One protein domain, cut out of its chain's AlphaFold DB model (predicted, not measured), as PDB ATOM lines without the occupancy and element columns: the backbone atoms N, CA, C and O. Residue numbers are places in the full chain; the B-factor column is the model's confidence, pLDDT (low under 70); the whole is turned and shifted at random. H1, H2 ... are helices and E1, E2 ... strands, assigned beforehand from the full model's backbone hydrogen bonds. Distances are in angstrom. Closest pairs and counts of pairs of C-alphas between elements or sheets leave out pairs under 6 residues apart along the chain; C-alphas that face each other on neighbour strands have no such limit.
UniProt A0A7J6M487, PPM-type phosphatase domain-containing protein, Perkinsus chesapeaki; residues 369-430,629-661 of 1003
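What this domain is: This is residues 369 to 430 and 629 to 661 of the 1003 residues of the protein "PPM-type phosphatase domain-containing protein" of Perkinsus chesapeaki (UniProt A0A7J6M487). A small twisted sheet of four strands forms the middle, with the long helix H3 over one face and the shorter H1 over the other. The short helix H2 packs on H1 and grazes the sheet. The printed part has 95 residues in two stretches, with three named helices and four named strands in the order E1 H1 E2 H2 E3 H3 E4; the class is mixed, helices and strands. The sheet runs E1 E2 E3 E4 and is mixed, with E4 antiparallel to E3 and the other neighbours parallel. The whole is compact, with a radius of gyration of the C-alphas of 12.4 A and spans of 32 by 29 by 22 A.

Where its parts are: E1 is residues 371 to 375, 13.2 A long, from C-alpha 371 at (-23.405, -47.218, -16.627). H1 is residues 381 to 390, 14.6 A long. E2 is residues 395 to 400, 14.6 A long. H2 is residues 409 to 413, and E3 is residues 422 to 425. H3, residues 629 to 645, is 24.2 A long and begins at C-alpha 629 at (-23.997, -34.121, 5.123). E4, residues 656 to 658, ends at C-alpha 658 at (-38.288, -46.418, -9.993).

How they stand to each other: E1 and E2 are parallel at 20 degrees, with N 375 and O 399 2.8 A apart. E2 and E3 are parallel at 16 degrees, with N 424 and O 398 2.8 A apart. E3 and E4 are antiparallel at 131 degrees, with N 657 and O 423 2.8 A apart; these three N to O pairs are within hydrogen-bond range. From edge strand E1 to edge strand E4 the strands' lines turn by 82 degrees. E1, H1, E2 and E2, H2, E3 are strand-helix-strand units, two parallel neighbour strands with a helix between them in the chain, each with a right-handed crossover. H1 is on the sheet over E1 and E2 at a height of 10.1 A; at 29.7 degrees to E2 on the local plane, it only just runs along the strands. The closest C-alphas of H1 and E2 are those of Ile 387 and Ile 395, 7.3 A apart. H1 and H2 touch, the closest C-alphas being those of His 381 and Pro 411, 5.7 A apart. H2 only grazes the sheet. On the opposite face from H1, H3 is over E2 at a height of 9.6 A and runs along the strands, at 18 degrees to E2 on the local plane. The closest C-alphas of H3 and E2 are those of Phe 637 and His 399, 7.8 A apart. E3 and H3 are near each other, while H3 is apart from H1 and H2. Every O i to N i+4 pair is within hydrogen-bond range in H1 and H2, and 12 of 13 are in H3.

The domain as a whole: The C-alphas farthest apart are those of Gly 391 and Phe 430, at 34.6 A. Residues 431 to 628 are not printed, and C-alphas 430 and 629 are 7.5 A apart across this cut. Of the links that are printed whole, E1 to H1 and H1 to E2 are tight, the others are short, and none is long. The mean pLDDT of the printed part is 74.0; it is under 70 in 25 residues, among them 369 to 374, 386 to 394 and 659 to 661.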
ATOM      1  N   ASN A 369     -21.094 -53.054 -19.625       44.19
ATOM      2  CA  ASN A 369     -21.272 -51.642 -19.952       44.19
ATOM      3  C   ASN A 369     -22.216 -50.900 -18.982       44.19
ATOM      4  O   ASN A 369     -22.498 -49.732 -19.238       44.19
ATOM      5  N   ASP A 370     -22.737 -51.561 -17.937       56.03
ATOM      6  CA  ASP A 370     -23.745 -51.005 -17.024       56.03
ATOM      7  C   ASP A 370     -23.276 -49.675 -16.404       56.03
ATOM      8  O   ASP A 370     -22.403 -49.626 -15.535       56.03
ATOM      9  N   CYS A 371     -23.841 -48.578 -16.906       55.94
ATOM     10  CA  CYS A 371     -23.405 -47.218 -16.627       55.94
ATOM     11  C   CYS A 371     -24.285 -46.568 -15.552       55.94
ATOM     12  O   CYS A 371     -25.495 -46.801 -15.479       55.94
ATOM     13  N   MET A 372     -23.652 -45.741 -14.721       67.56
ATOM     14  CA  MET A 372     -24.242 -45.105 -13.549       67.56
ATOM     15  C   MET A 372     -24.139 -43.583 -13.669       67.56
ATOM     16  O   MET A 372     -23.034 -43.047 -13.762       67.56
ATOM     17  N   ILE A 373     -25.272 -42.883 -13.578       65.94
ATOM     18  CA  ILE A 373     -25.291 -41.432 -13.332       65.94
ATOM     19  C   ILE A 373     -25.463 -41.198 -11.831       65.94
ATOM     20  O   ILE A 373     -26.375 -41.744 -11.208       65.94
ATOM     21  N   VAL A 374     -24.615 -40.348 -11.248       69.56
ATOM     22  CA  VAL A 374     -24.746 -39.906  -9.854       69.56
ATOM     23  C   VAL A 374     -25.131 -38.429  -9.841       69.56
ATOM     24  O   VAL A 374     -24.416 -37.586 -10.379       69.56
ATOM     25  N   TRP A 375     -26.278 -38.121  -9.248       70.62
ATOM     26  CA  TRP A 375     -26.895 -36.804  -9.250       70.62
ATOM     27  C   TRP A 375     -26.756 -36.125  -7.886       70.62
ATOM     28  O   TRP A 375     -27.301 -36.604  -6.890       70.62
ATOM     29  N   ALA A 376     -26.033 -35.003  -7.844       60.66
ATOM     30  CA  ALA A 376     -25.830 -34.214  -6.627       60.66
ATOM     31  C   ALA A 376     -26.776 -33.003  -6.554       60.66
ATOM     32  O   ALA A 376     -27.523 -32.849  -5.592       60.66
ATOM     33  N   ALA A 377     -26.756 -32.157  -7.586       56.97
ATOM     34  CA  ALA A 377     -27.603 -30.977  -7.742       56.97
ATOM     35  C   ALA A 377     -27.596 -30.524  -9.215       56.97
ATOM     36  O   ALA A 377     -26.707 -30.911  -9.971       56.97
ATOM     37  N   GLY A 378     -28.553 -29.676  -9.607       60.97
ATOM     38  CA  GLY A 378     -28.633 -29.095 -10.955       60.97
ATOM     39  C   GLY A 378     -30.073 -28.875 -11.421       60.97
ATOM     40  O   GLY A 378     -30.965 -28.668 -10.588       60.97
ATOM     41  N   ASP A 379     -30.285 -28.943 -12.735       69.62
ATOM     42  CA  ASP A 379     -31.584 -29.149 -13.389       69.62
ATOM     43  C   ASP A 379     -31.746 -30.640 -13.768       69.62
ATOM     44  O   ASP A 379     -30.966 -31.135 -14.584       69.62
ATOM     45  N   PRO A 380     -32.725 -31.377 -13.210       68.00
ATOM     46  CA  PRO A 380     -32.915 -32.798 -13.496       68.00
ATOM     47  C   PRO A 380     -33.185 -33.156 -14.965       68.00
ATOM     48  O   PRO A 380     -32.936 -34.303 -15.337       68.00
ATOM     49  N   HIS A 381     -33.623 -32.222 -15.820       70.31
ATOM     50  CA  HIS A 381     -33.734 -32.487 -17.262       70.31
ATOM     51  C   HIS A 381     -32.378 -32.853 -17.890       70.31
ATOM     52  O   HIS A 381     -32.331 -33.683 -18.803       70.31
ATOM     53  N   LEU A 382     -31.266 -32.361 -17.326       71.88
ATOM     54  CA  LEU A 382     -29.912 -32.736 -17.739       71.88
ATOM     55  C   LEU A 382     -29.643 -34.242 -17.600       71.88
ATOM     56  O   LEU A 382     -28.826 -34.765 -18.345       71.88
ATOM     57  N   ILE A 383     -30.323 -34.974 -16.708       71.88
ATOM     58  CA  ILE A 383     -30.172 -36.439 -16.613       71.88
ATOM     59  C   ILE A 383     -30.634 -37.093 -17.925       71.88
ATOM     60  O   ILE A 383     -29.938 -37.945 -18.476       71.88
ATOM     61  N   VAL A 384     -31.770 -36.644 -18.463       71.62
ATOM     62  CA  VAL A 384     -32.332 -37.124 -19.734       71.62
ATOM     63  C   VAL A 384     -31.467 -36.682 -20.914       71.62
ATOM     64  O   VAL A 384     -31.236 -37.465 -21.835       71.62
ATOM     65  N   GLU A 385     -30.949 -35.450 -20.886       72.19
ATOM     66  CA  GLU A 385     -30.010 -34.978 -21.908       72.19
ATOM     67  C   GLU A 385     -28.684 -35.740 -21.890       72.19
ATOM     68  O   GLU A 385     -28.155 -36.026 -22.956       72.19
ATOM     69  N   LEU A 386     -28.157 -36.122 -20.723       68.19
ATOM     70  CA  LEU A 386     -26.927 -36.910 -20.608       68.19
ATOM     71  C   LEU A 386     -27.123 -38.340 -21.134       68.19
ATOM     72  O   LEU A 386     -26.252 -38.835 -21.852       68.19
ATOM     73  N   ILE A 387     -28.268 -38.977 -20.846       69.31
ATOM     74  CA  ILE A 387     -28.627 -40.287 -21.420       69.31
ATOM     75  C   ILE A 387     -28.664 -40.203 -22.957       69.31
ATOM     76  O   ILE A 387     -28.028 -41.016 -23.631       69.31
ATOM     77  N   LYS A 388     -29.330 -39.175 -23.506       69.06
ATOM     78  CA  LYS A 388     -29.407 -38.908 -24.955       69.06
ATOM     79  C   LYS A 388     -28.042 -38.591 -25.578       69.06
ATOM     80  O   LYS A 388     -27.679 -39.180 -26.590       69.06
ATOM     81  N   TYR A 389     -27.285 -37.671 -24.981       62.34
ATOM     82  CA  TYR A 389     -26.045 -37.116 -25.535       62.34
ATOM     83  C   TYR A 389     -24.935 -38.158 -25.661       62.34
ATOM     84  O   TYR A 389     -24.248 -38.199 -26.679       62.34
ATOM     85  N   TYR A 390     -24.759 -39.010 -24.647       57.44
ATOM     86  CA  TYR A 390     -23.755 -40.070 -24.713       57.44
ATOM     87  C   TYR A 390     -24.242 -41.323 -25.469       57.44
ATOM     88  O   TYR A 390     -23.442 -42.232 -25.689       57.44
ATOM     89  N   GLY A 391     -25.526 -41.402 -25.848       53.88
ATOM     90  CA  GLY A 391     -26.099 -42.536 -26.588       53.88
ATOM     91  C   GLY A 391     -25.975 -43.881 -25.862       53.88
ATOM     92  O   GLY A 391     -25.828 -44.923 -26.500       53.88
ATOM     93  N   ILE A 392     -25.948 -43.879 -24.524       53.22
ATOM     94  CA  ILE A 392     -25.601 -45.074 -23.747       53.22
ATOM     95  C   ILE A 392     -26.851 -45.934 -23.528       53.22
ATOM     96  O   ILE A 392     -27.487 -45.864 -22.479       53.22
ATOM     97  N   ASP A 393     -27.096 -46.868 -24.453       54.50
ATOM     98  CA  ASP A 393     -28.047 -48.004 -24.339       54.50
ATOM     99  C   ASP A 393     -27.841 -48.906 -23.093       54.50
ATOM    100  O   ASP A 393     -28.520 -49.917 -22.913       54.50
ATOM    101  N   ASN A 394     -26.876 -48.567 -22.239       60.78
ATOM    102  CA  ASN A 394     -26.376 -49.348 -21.116       60.78
ATOM    103  C   ASN A 394     -26.467 -48.595 -19.767       60.78
ATOM    104  O   ASN A 394     -25.933 -49.091 -18.781       60.78
ATOM    105  N   ILE A 395     -27.088 -47.406 -19.681       71.75
ATOM    106  CA  ILE A 395     -27.362 -46.774 -18.373       71.75
ATOM    107  C   ILE A 395     -28.485 -47.555 -17.692       71.75
ATOM    108  O   ILE A 395     -29.647 -47.443 -18.077       71.75
ATOM    109  N   SER A 396     -28.131 -48.355 -16.687       73.06
ATOM    110  CA  SER A 396     -29.075 -49.182 -15.926       73.06
ATOM    111  C   SER A 396     -29.406 -48.601 -14.546       73.06
ATOM    112  O   SER A 396     -30.383 -49.021 -13.917       73.06
ATOM    113  N   TRP A 397     -28.632 -47.612 -14.075       83.12
ATOM    114  CA  TRP A 397     -28.751 -47.065 -12.722       83.12
ATOM    115  C   TRP A 397     -28.530 -45.541 -12.648       83.12
ATOM    116  O   TRP A 397     -27.574 -44.993 -13.198       83.12
ATOM    117  N   VAL A 398     -29.402 -44.856 -11.903       84.25
ATOM    118  CA  VAL A 398     -29.237 -43.466 -11.453       84.25
ATOM    119  C   VAL A 398     -29.296 -43.425  -9.922       84.25
ATOM    120  O   VAL A 398     -30.189 -44.016  -9.304       84.25
ATOM    121  N   HIS A 399     -28.376 -42.694  -9.293       86.12
ATOM    122  CA  HIS A 399     -28.379 -42.454  -7.848       86.12
ATOM    123  C   HIS A 399     -28.482 -40.961  -7.518       86.12
ATOM    124  O   HIS A 399     -27.673 -40.171  -7.991       86.12
ATOM    125  N   SER A 400     -29.444 -40.579  -6.674       86.25
ATOM    126  CA  SER A 400     -29.578 -39.222  -6.129       86.25
ATOM    127  C   SER A 400     -28.942 -39.117  -4.740       86.25
ATOM    128  O   SER A 400     -29.386 -39.794  -3.810       86.25
ATOM    129  N   PHE A 401     -27.973 -38.209  -4.572       83.50
ATOM    130  CA  PHE A 401     -27.427 -37.833  -3.257       83.50
ATOM    131  C   PHE A 401     -28.473 -37.168  -2.344       83.50
ATOM    132  O   PHE A 401     -28.291 -37.129  -1.130       83.50
ATOM    133  N   ALA A 402     -29.579 -36.665  -2.898       79.62
ATOM    134  CA  ALA A 402     -30.712 -36.190  -2.116       79.62
ATOM    135  C   ALA A 402     -31.682 -37.345  -1.819       79.62
ATOM    136  O   ALA A 402     -32.002 -38.150  -2.692       79.62
ATOM    137  N   ALA A 403     -32.243 -37.383  -0.605       78.62
ATOM    138  CA  ALA A 403     -33.393 -38.246  -0.311       78.62
ATOM    139  C   ALA A 403     -34.647 -37.821  -1.108       78.62
ATOM    140  O   ALA A 403     -35.532 -38.636  -1.364       78.62
ATOM    141  N   GLY A 404     -34.712 -36.548  -1.521       75.56
ATOM    142  CA  GLY A 404     -35.682 -36.040  -2.487       75.56
ATOM    143  C   GLY A 404     -35.356 -36.464  -3.913       75.56
ATOM    144  O   GLY A 404     -34.215 -36.408  -4.362       75.56
ATOM    145  N   VAL A 405     -36.400 -36.881  -4.610       75.50
ATOM    146  CA  VAL A 405     -36.400 -37.326  -6.015       75.50
ATOM    147  C   VAL A 405     -37.588 -36.734  -6.774       75.50
ATOM    148  O   VAL A 405     -37.764 -36.971  -7.960       75.50
ATOM    149  N   ASP A 406     -38.356 -35.888  -6.093       74.31
ATOM    150  CA  ASP A 406     -39.622 -35.282  -6.489       74.31
ATOM    151  C   ASP A 406     -39.472 -34.438  -7.780       74.31
ATOM    152  O   ASP A 406     -40.401 -34.322  -8.572       74.31
ATOM    153  N   LYS A 407     -38.262 -33.910  -8.030       74.94
ATOM    154  CA  LYS A 407     -37.877 -33.161  -9.245       74.94
ATOM    155  C   LYS A 407     -37.180 -34.028 -10.314       74.94
ATOM    156  O   LYS A 407     -37.043 -33.596 -11.447       74.94
ATOM    157  N   ILE A 408     -36.720 -35.230  -9.953       74.88
ATOM    158  CA  ILE A 408     -35.963 -36.168 -10.812       74.88
ATOM    159  C   ILE A 408     -36.890 -37.191 -11.475       74.88
ATOM    160  O   ILE A 408     -36.647 -37.603 -12.604       74.88
ATOM    161  N   ILE A 409     -37.956 -37.592 -10.777       77.38
ATOM    162  CA  ILE A 409     -38.933 -38.566 -11.265       77.38
ATOM    163  C   ILE A 409     -39.599 -38.103 -12.575       77.38
ATOM    164  O   ILE A 409     -39.536 -38.885 -13.523       77.38
ATOM    165  N   PRO A 410     -40.177 -36.885 -12.702       77.31
ATOM    166  CA  PRO A 410     -40.958 -36.543 -13.895       77.31
ATOM    167  C   PRO A 410     -40.147 -36.600 -15.201       77.31
ATOM    168  O   PRO A 410     -40.553 -37.352 -16.080       77.31
ATOM    169  N   PRO A 411     -38.946 -35.985 -15.322       77.19
ATOM    170  CA  PRO A 411     -38.156 -36.092 -16.553       77.19
ATOM    171  C   PRO A 411     -37.767 -37.529 -16.935       77.19
ATOM    172  O   PRO A 411     -37.581 -37.807 -18.115       77.19
ATOM    173  N   ILE A 412     -37.637 -38.445 -15.965       74.25
ATOM    174  CA  ILE A 412     -37.354 -39.862 -16.240       74.25
ATOM    175  C   ILE A 412     -38.626 -40.596 -16.693       74.25
ATOM    176  O   ILE A 412     -38.554 -41.341 -17.670       74.25
ATOM    177  N   LEU A 413     -39.773 -40.375 -16.036       73.00
ATOM    178  CA  LEU A 413     -41.061 -40.978 -16.417       73.00
ATOM    179  C   LEU A 413     -41.555 -40.488 -17.786       73.00
ATOM    180  O   LEU A 413     -42.058 -41.284 -18.572       73.00
ATOM    181  N   ASP A 414     -41.351 -39.208 -18.098       70.38
ATOM    182  CA  ASP A 414     -41.711 -38.581 -19.377       70.38
ATOM    183  C   ASP A 414     -40.717 -38.936 -20.515       70.38
ATOM    184  O   ASP A 414     -40.696 -38.291 -21.567       70.38
ATOM    185  N   SER A 415     -39.861 -39.951 -20.321       70.50
ATOM    186  CA  SER A 415     -38.829 -40.380 -21.271       70.50
ATOM    187  C   SER A 415     -38.931 -41.860 -21.645       70.50
ATOM    188  O   SER A 415     -39.342 -42.702 -20.850       70.50
ATOM    189  N   GLU A 416     -38.428 -42.204 -22.833       72.06
ATOM    190  CA  GLU A 416     -38.311 -43.589 -23.329       72.06
ATOM    191  C   GLU A 416     -37.365 -44.495 -22.500       72.06
ATOM    192  O   GLU A 416     -37.173 -45.666 -22.828       72.06
ATOM    193  N   TYR A 417     -36.748 -43.965 -21.435       70.94
ATOM    194  CA  TYR A 417     -35.782 -44.668 -20.586       70.94
ATOM    195  C   TYR A 417     -36.371 -45.169 -19.258       70.94
ATOM    196  O   TYR A 417     -35.658 -45.844 -18.512       70.94
ATOM    197  N   VAL A 418     -37.648 -44.886 -18.961       69.25
ATOM    198  CA  VAL A 418     -38.331 -45.363 -17.741       69.25
ATOM    199  C   VAL A 418     -38.236 -46.889 -17.582       69.25
ATOM    200  O   VAL A 418     -37.858 -47.376 -16.518       69.25
ATOM    201  N   ASP A 419     -38.414 -47.636 -18.675       68.19
ATOM    202  CA  ASP A 419     -38.321 -49.105 -18.717       68.19
ATOM    203  C   ASP A 419     -36.878 -49.638 -18.824       68.19
ATOM    204  O   ASP A 419     -36.651 -50.820 -19.086       68.19
ATOM    205  N   ARG A 420     -35.867 -48.780 -18.619       71.06
ATOM    206  CA  ARG A 420     -34.439 -49.156 -18.648       71.06
ATOM    207  C   ARG A 420     -33.669 -48.743 -17.393       71.06
ATOM    208  O   ARG A 420     -32.741 -49.443 -16.992       71.06
ATOM    209  N   VAL A 421     -34.046 -47.628 -16.768       76.31
ATOM    210  CA  VAL A 421     -33.275 -46.985 -15.696       76.31
ATOM    211  C   VAL A 421     -33.869 -47.280 -14.320       76.31
ATOM    212  O   VAL A 421     -34.986 -46.875 -14.007       76.31
ATOM    213  N   THR A 422     -33.089 -47.901 -13.431       82.88
ATOM    214  CA  THR A 422     -33.437 -47.929 -12.001       82.88
ATOM    215  C   THR A 422     -32.995 -46.636 -11.322       82.88
ATOM    216  O   THR A 422     -31.812 -46.296 -11.351       82.88
ATOM    217  N   LEU A 423     -33.913 -45.939 -10.649       85.19
ATOM    218  CA  LEU A 423     -33.595 -44.772  -9.817       85.19
ATOM    219  C   LEU A 423     -33.454 -45.186  -8.348       85.19
ATOM    220  O   LEU A 423     -34.312 -45.892  -7.819       85.19
ATOM    221  N   THR A 424     -32.418 -44.699  -7.666       88.06
ATOM    222  CA  THR A 424     -32.211 -44.846  -6.210       88.06
ATOM    223  C   THR A 424     -31.899 -43.500  -5.551       88.06
ATOM    224  O   THR A 424     -31.507 -42.555  -6.239       88.06
ATOM    225  N   ASN A 425     -32.036 -43.399  -4.226       87.38
ATOM    226  CA  ASN A 425     -31.775 -42.157  -3.489       87.38
ATOM    227  C   ASN A 425     -31.025 -42.344  -2.155       87.38
ATOM    228  O   ASN A 425     -30.895 -43.449  -1.623       87.38
ATOM    229  N   ALA A 426     -30.581 -41.235  -1.563       84.81
ATOM    230  CA  ALA A 426     -29.935 -41.201  -0.249       84.81
ATOM    231  C   ALA A 426     -30.917 -41.301   0.945       84.81
ATOM    232  O   ALA A 426     -30.665 -40.771   2.031       84.81
ATOM    233  N   ARG A 427     -32.068 -41.970   0.777       85.12
ATOM    234  CA  ARG A 427     -33.041 -42.173   1.862       85.12
ATOM    235  C   ARG A 427     -32.379 -42.887   3.044       85.12
ATOM    236  O   ARG A 427     -31.851 -43.984   2.910       85.12
ATOM    237  N   GLY A 428     -32.470 -42.287   4.224       82.94
ATOM    238  CA  GLY A 428     -31.883 -42.832   5.448       82.94
ATOM    239  C   GLY A 428     -30.763 -41.961   6.011       82.94
ATOM    240  O   GLY A 428     -30.778 -41.742   7.219       82.94
ATOM    241  N   ALA A 429     -29.893 -41.401   5.158       84.69
ATOM    242  CA  ALA A 429     -28.667 -40.690   5.553       84.69
ATOM    243  C   ALA A 429     -28.879 -39.653   6.673       84.69
ATOM    244  O   ALA A 429     -28.160 -39.656   7.666       84.69
ATOM    245  N   PHE A 430     -29.921 -38.825   6.557       88.25
ATOM    246  CA  PHE A 430     -30.191 -37.709   7.473       88.25
ATOM    247  C   PHE A 430     -31.176 -38.029   8.614       88.25
ATOM    248  O   PHE A 430     -31.617 -37.125   9.326       88.25
ATOM    249  N   TYR A 629     -23.042 -33.856   6.223       80.06
ATOM    250  CA  TYR A 629     -23.997 -34.121   5.123       80.06
ATOM    251  C   TYR A 629     -23.392 -34.905   3.939       80.06
ATOM    252  O   TYR A 629     -23.955 -35.887   3.447       80.06
ATOM    253  N   VAL A 630     -22.204 -34.480   3.492       77.06
ATOM    254  CA  VAL A 630     -21.460 -35.110   2.385       77.06
ATOM    255  C   VAL A 630     -21.006 -36.517   2.763       77.06
ATOM    256  O   VAL A 630     -21.141 -37.441   1.970       77.06
ATOM    257  N   THR A 631     -20.491 -36.698   3.979       82.31
ATOM    258  CA  THR A 631     -20.002 -37.988   4.473       82.31
ATOM    259  C   THR A 631     -21.145 -38.996   4.559       82.31
ATOM    260  O   THR A 631     -21.043 -40.069   3.979       82.31
ATOM    261  N   LEU A 632     -22.266 -38.621   5.187       83.56
ATOM    262  CA  LEU A 632     -23.435 -39.490   5.378       83.56
ATOM    263  C   LEU A 632     -24.031 -39.985   4.050       83.56
ATOM    264  O   LEU A 632     -24.465 -41.133   3.944       83.56
ATOM    265  N   THR A 633     -24.049 -39.128   3.028       84.00
ATOM    266  CA  THR A 633     -24.592 -39.473   1.708       84.00
ATOM    267  C   THR A 633     -23.599 -40.246   0.839       84.00
ATOM    268  O   THR A 633     -24.010 -41.188   0.165       84.00
ATOM    269  N   VAL A 634     -22.300 -39.928   0.894       82.50
ATOM    270  CA  VAL A 634     -21.232 -40.701   0.229       82.50
ATOM    271  C   VAL A 634     -21.078 -42.095   0.845       82.50
ATOM    272  O   VAL A 634     -20.916 -43.067   0.107       82.50
ATOM    273  N   ASP A 635     -21.180 -42.218   2.170       84.00
ATOM    274  CA  ASP A 635     -21.145 -43.501   2.874       84.00
ATOM    275  C   ASP A 635     -22.324 -44.388   2.463       84.00
ATOM    276  O   ASP A 635     -22.124 -45.531   2.054       84.00
ATOM    277  N   LEU A 636     -23.545 -43.842   2.484       86.75
ATOM    278  CA  LEU A 636     -24.729 -44.556   2.011       86.75
ATOM    279  C   LEU A 636     -24.611 -44.929   0.525       86.75
ATOM    280  O   LEU A 636     -24.944 -46.050   0.157       86.75
ATOM    281  N   PHE A 637     -24.116 -44.030  -0.329       87.25
ATOM    282  CA  PHE A 637     -23.914 -44.313  -1.751       87.25
ATOM    283  C   PHE A 637     -22.923 -45.465  -1.978       87.25
ATOM    284  O   PHE A 637     -23.221 -46.366  -2.768       87.25
ATOM    285  N   ARG A 638     -21.796 -45.502  -1.250       84.31
ATOM    286  CA  ARG A 638     -20.832 -46.617  -1.286       84.31
ATOM    287  C   ARG A 638     -21.506 -47.946  -0.936       84.31
ATOM    288  O   ARG A 638     -21.359 -48.907  -1.687       84.31
ATOM    289  N   ASP A 639     -22.311 -47.985   0.123       85.25
ATOM    290  CA  ASP A 639     -23.038 -49.189   0.546       85.25
ATOM    291  C   ASP A 639     -24.047 -49.703  -0.508       85.25
ATOM    292  O   ASP A 639     -24.434 -50.878  -0.469       85.25
ATOM    293  N   ILE A 640     -24.510 -48.857  -1.440       86.62
ATOM    294  CA  ILE A 640     -25.340 -49.266  -2.590       86.62
ATOM    295  C   ILE A 640     -24.454 -49.676  -3.776       86.62
ATOM    296  O   ILE A 640     -24.704 -50.709  -4.399       86.62
ATOM    297  N   LEU A 641     -23.386 -48.922  -4.047       84.44
ATOM    298  CA  LEU A 641     -22.418 -49.194  -5.110       84.44
ATOM    299  C   LEU A 641     -21.718 -50.551  -4.929       84.44
ATOM    300  O   LEU A 641     -21.579 -51.292  -5.895       84.44
ATOM    301  N   GLU A 642     -21.340 -50.928  -3.706       83.38
ATOM    302  CA  GLU A 642     -20.751 -52.244  -3.416       83.38
ATOM    303  C   GLU A 642     -21.716 -53.397  -3.739       83.38
ATOM    304  O   GLU A 642     -21.293 -54.447  -4.227       83.38
ATOM    305  N   LYS A 643     -23.027 -53.199  -3.542       83.38
ATOM    306  CA  LYS A 643     -24.064 -54.177  -3.912       83.38
ATOM    307  C   LYS A 643     -24.208 -54.274  -5.434       83.38
ATOM    308  O   LYS A 643     -24.219 -55.374  -5.975       83.38
ATOM    309  N   PHE A 644     -24.232 -53.138  -6.129       80.62
ATOM    310  CA  PHE A 644     -24.262 -53.088  -7.593       80.62
ATOM    311  C   PHE A 644     -23.031 -53.771  -8.222       80.62
ATOM    312  O   PHE A 644     -23.167 -54.670  -9.050       80.62
ATOM    313  N   VAL A 645     -21.823 -53.429  -7.759       78.94
ATOM    314  CA  VAL A 645     -20.547 -53.981  -8.258       78.94
ATOM    315  C   VAL A 645     -20.378 -55.470  -7.922       78.94
ATOM    316  O   VAL A 645     -19.771 -56.201  -8.701       78.94
ATOM    317  N   SER A 646     -20.957 -55.957  -6.818       78.81
ATOM    318  CA  SER A 646     -21.012 -57.399  -6.506       78.81
ATOM    319  C   SER A 646     -22.085 -58.175  -7.288       78.81
ATOM    320  O   SER A 646     -22.244 -59.377  -7.081       78.81
ATOM    321  N   GLY A 647     -22.778 -57.529  -8.233       74.56
ATOM    322  CA  GLY A 647     -23.707 -58.175  -9.160       74.56
ATOM    323  C   GLY A 647     -25.159 -58.228  -8.684       74.56
ATOM    324  O   GLY A 647     -25.964 -58.927  -9.301       74.56
ATOM    325  N   VAL A 648     -25.534 -57.494  -7.628       78.00
ATOM    326  CA  VAL A 648     -26.952 -57.281  -7.311       78.00
ATOM    327  C   VAL A 648     -27.568 -56.460  -8.443       78.00
ATOM    328  O   VAL A 648     -27.203 -55.304  -8.648       78.00
ATOM    329  N   SER A 649     -28.502 -57.072  -9.178       74.31
ATOM    330  CA  SER A 649     -29.229 -56.422 -10.274       74.31
ATOM    331  C   SER A 649     -29.801 -55.069  -9.823       74.31
ATOM    332  O   SER A 649     -30.352 -55.012  -8.719       74.31
ATOM    333  N   PRO A 650     -29.726 -53.997 -10.640       72.69
ATOM    334  CA  PRO A 650     -30.155 -52.657 -10.235       72.69
ATOM    335  C   PRO A 650     -31.572 -52.620  -9.633       72.69
ATOM    336  O   PRO A 650     -31.773 -52.014  -8.583       72.69
ATOM    337  N   THR A 651     -32.521 -53.386 -10.185       70.38
ATOM    338  CA  THR A 651     -33.904 -53.529  -9.676       70.38
ATOM    339  C   THR A 651     -34.010 -54.020  -8.224       70.38
ATOM    340  O   THR A 651     -35.011 -53.776  -7.549       70.38
ATOM    341  N   HIS A 652     -32.979 -54.703  -7.723       78.31
ATOM    342  CA  HIS A 652     -32.899 -55.271  -6.377       78.31
ATOM    343  C   HIS A 652     -32.093 -54.401  -5.397       78.31
ATOM    344  O   HIS A 652     -31.974 -54.763  -4.224       78.31
ATOM    345  N   LEU A 653     -31.569 -53.249  -5.831       80.25
ATOM    346  CA  LEU A 653     -30.842 -52.336  -4.953       80.25
ATOM    347  C   LEU A 653     -31.740 -51.777  -3.826       80.25
ATOM    348  O   LEU A 653     -32.949 -51.575  -4.013       80.25
ATOM    349  N   PRO A 654     -31.162 -51.504  -2.639       79.25
ATOM    350  CA  PRO A 654     -31.840 -50.745  -1.592       79.25
ATOM    351  C   PRO A 654     -32.099 -49.301  -2.048       79.25
ATOM    352  O   PRO A 654     -31.470 -48.803  -2.978       79.25
ATOM    353  N   ASN A 655     -33.028 -48.617  -1.374       78.75
ATOM    354  CA  ASN A 655     -33.430 -47.236  -1.680       78.75
ATOM    355  C   ASN A 655     -33.873 -46.980  -3.134       78.75
ATOM    356  O   ASN A 655     -33.813 -45.845  -3.608       78.75
ATOM    357  N   ARG A 656     -34.337 -48.015  -3.844       78.94
ATOM    358  CA  ARG A 656     -34.968 -47.859  -5.157       78.94
ATOM    359  C   ARG A 656     -36.254 -47.028  -5.084       78.94
ATOM    360  O   ARG A 656     -36.980 -47.068  -4.090       78.94
ATOM    361  N   VAL A 657     -36.505 -46.300  -6.164       76.25
ATOM    362  CA  VAL A 657     -37.606 -45.345  -6.353       76.25
ATOM    363  C   VAL A 657     -38.409 -45.709  -7.602       76.25
ATOM    364  O   VAL A 657     -39.627 -45.804  -7.529       76.25
ATOM    365  N   ILE A 658     -37.719 -45.949  -8.721       71.12
ATOM    366  CA  ILE A 658     -38.288 -46.418  -9.993       71.12
ATOM    367  C   ILE A 658     -37.652 -47.771 -10.306       71.12
ATOM    368  O   ILE A 658     -36.443 -47.931 -10.117       71.12
ATOM    369  N   THR A 659     -38.444 -48.726 -10.790       55.84
ATOM    370  CA  THR A 659     -37.971 -50.009 -11.324       55.84
ATOM    371  C   THR A 659     -38.479 -50.195 -12.751       55.84
ATOM    372  O   THR A 659     -39.688 -50.080 -12.938       55.84
ATOM    373  N   PRO A 660     -37.618 -50.544 -13.722       53.91
ATOM    374  CA  PRO A 660     -38.079 -50.979 -15.036       53.91
ATOM    375  C   PRO A 660     -38.852 -52.302 -14.916       53.91
ATOM    376  O   PRO A 660     -38.306 -53.295 -14.422       53.91
ATOM    377  N   GLU A 661     -40.115 -52.326 -15.345       44.28
ATOM    378  CA  GLU A 661     -40.926 -53.550 -15.354       44.28
ATOM    379  C   GLU A 661     -40.694 -54.356 -16.640       44.28
ATOM    380  O   GLU A 661     -40.710 -53.836 -17.755       44.28
TER     381      GLU A 661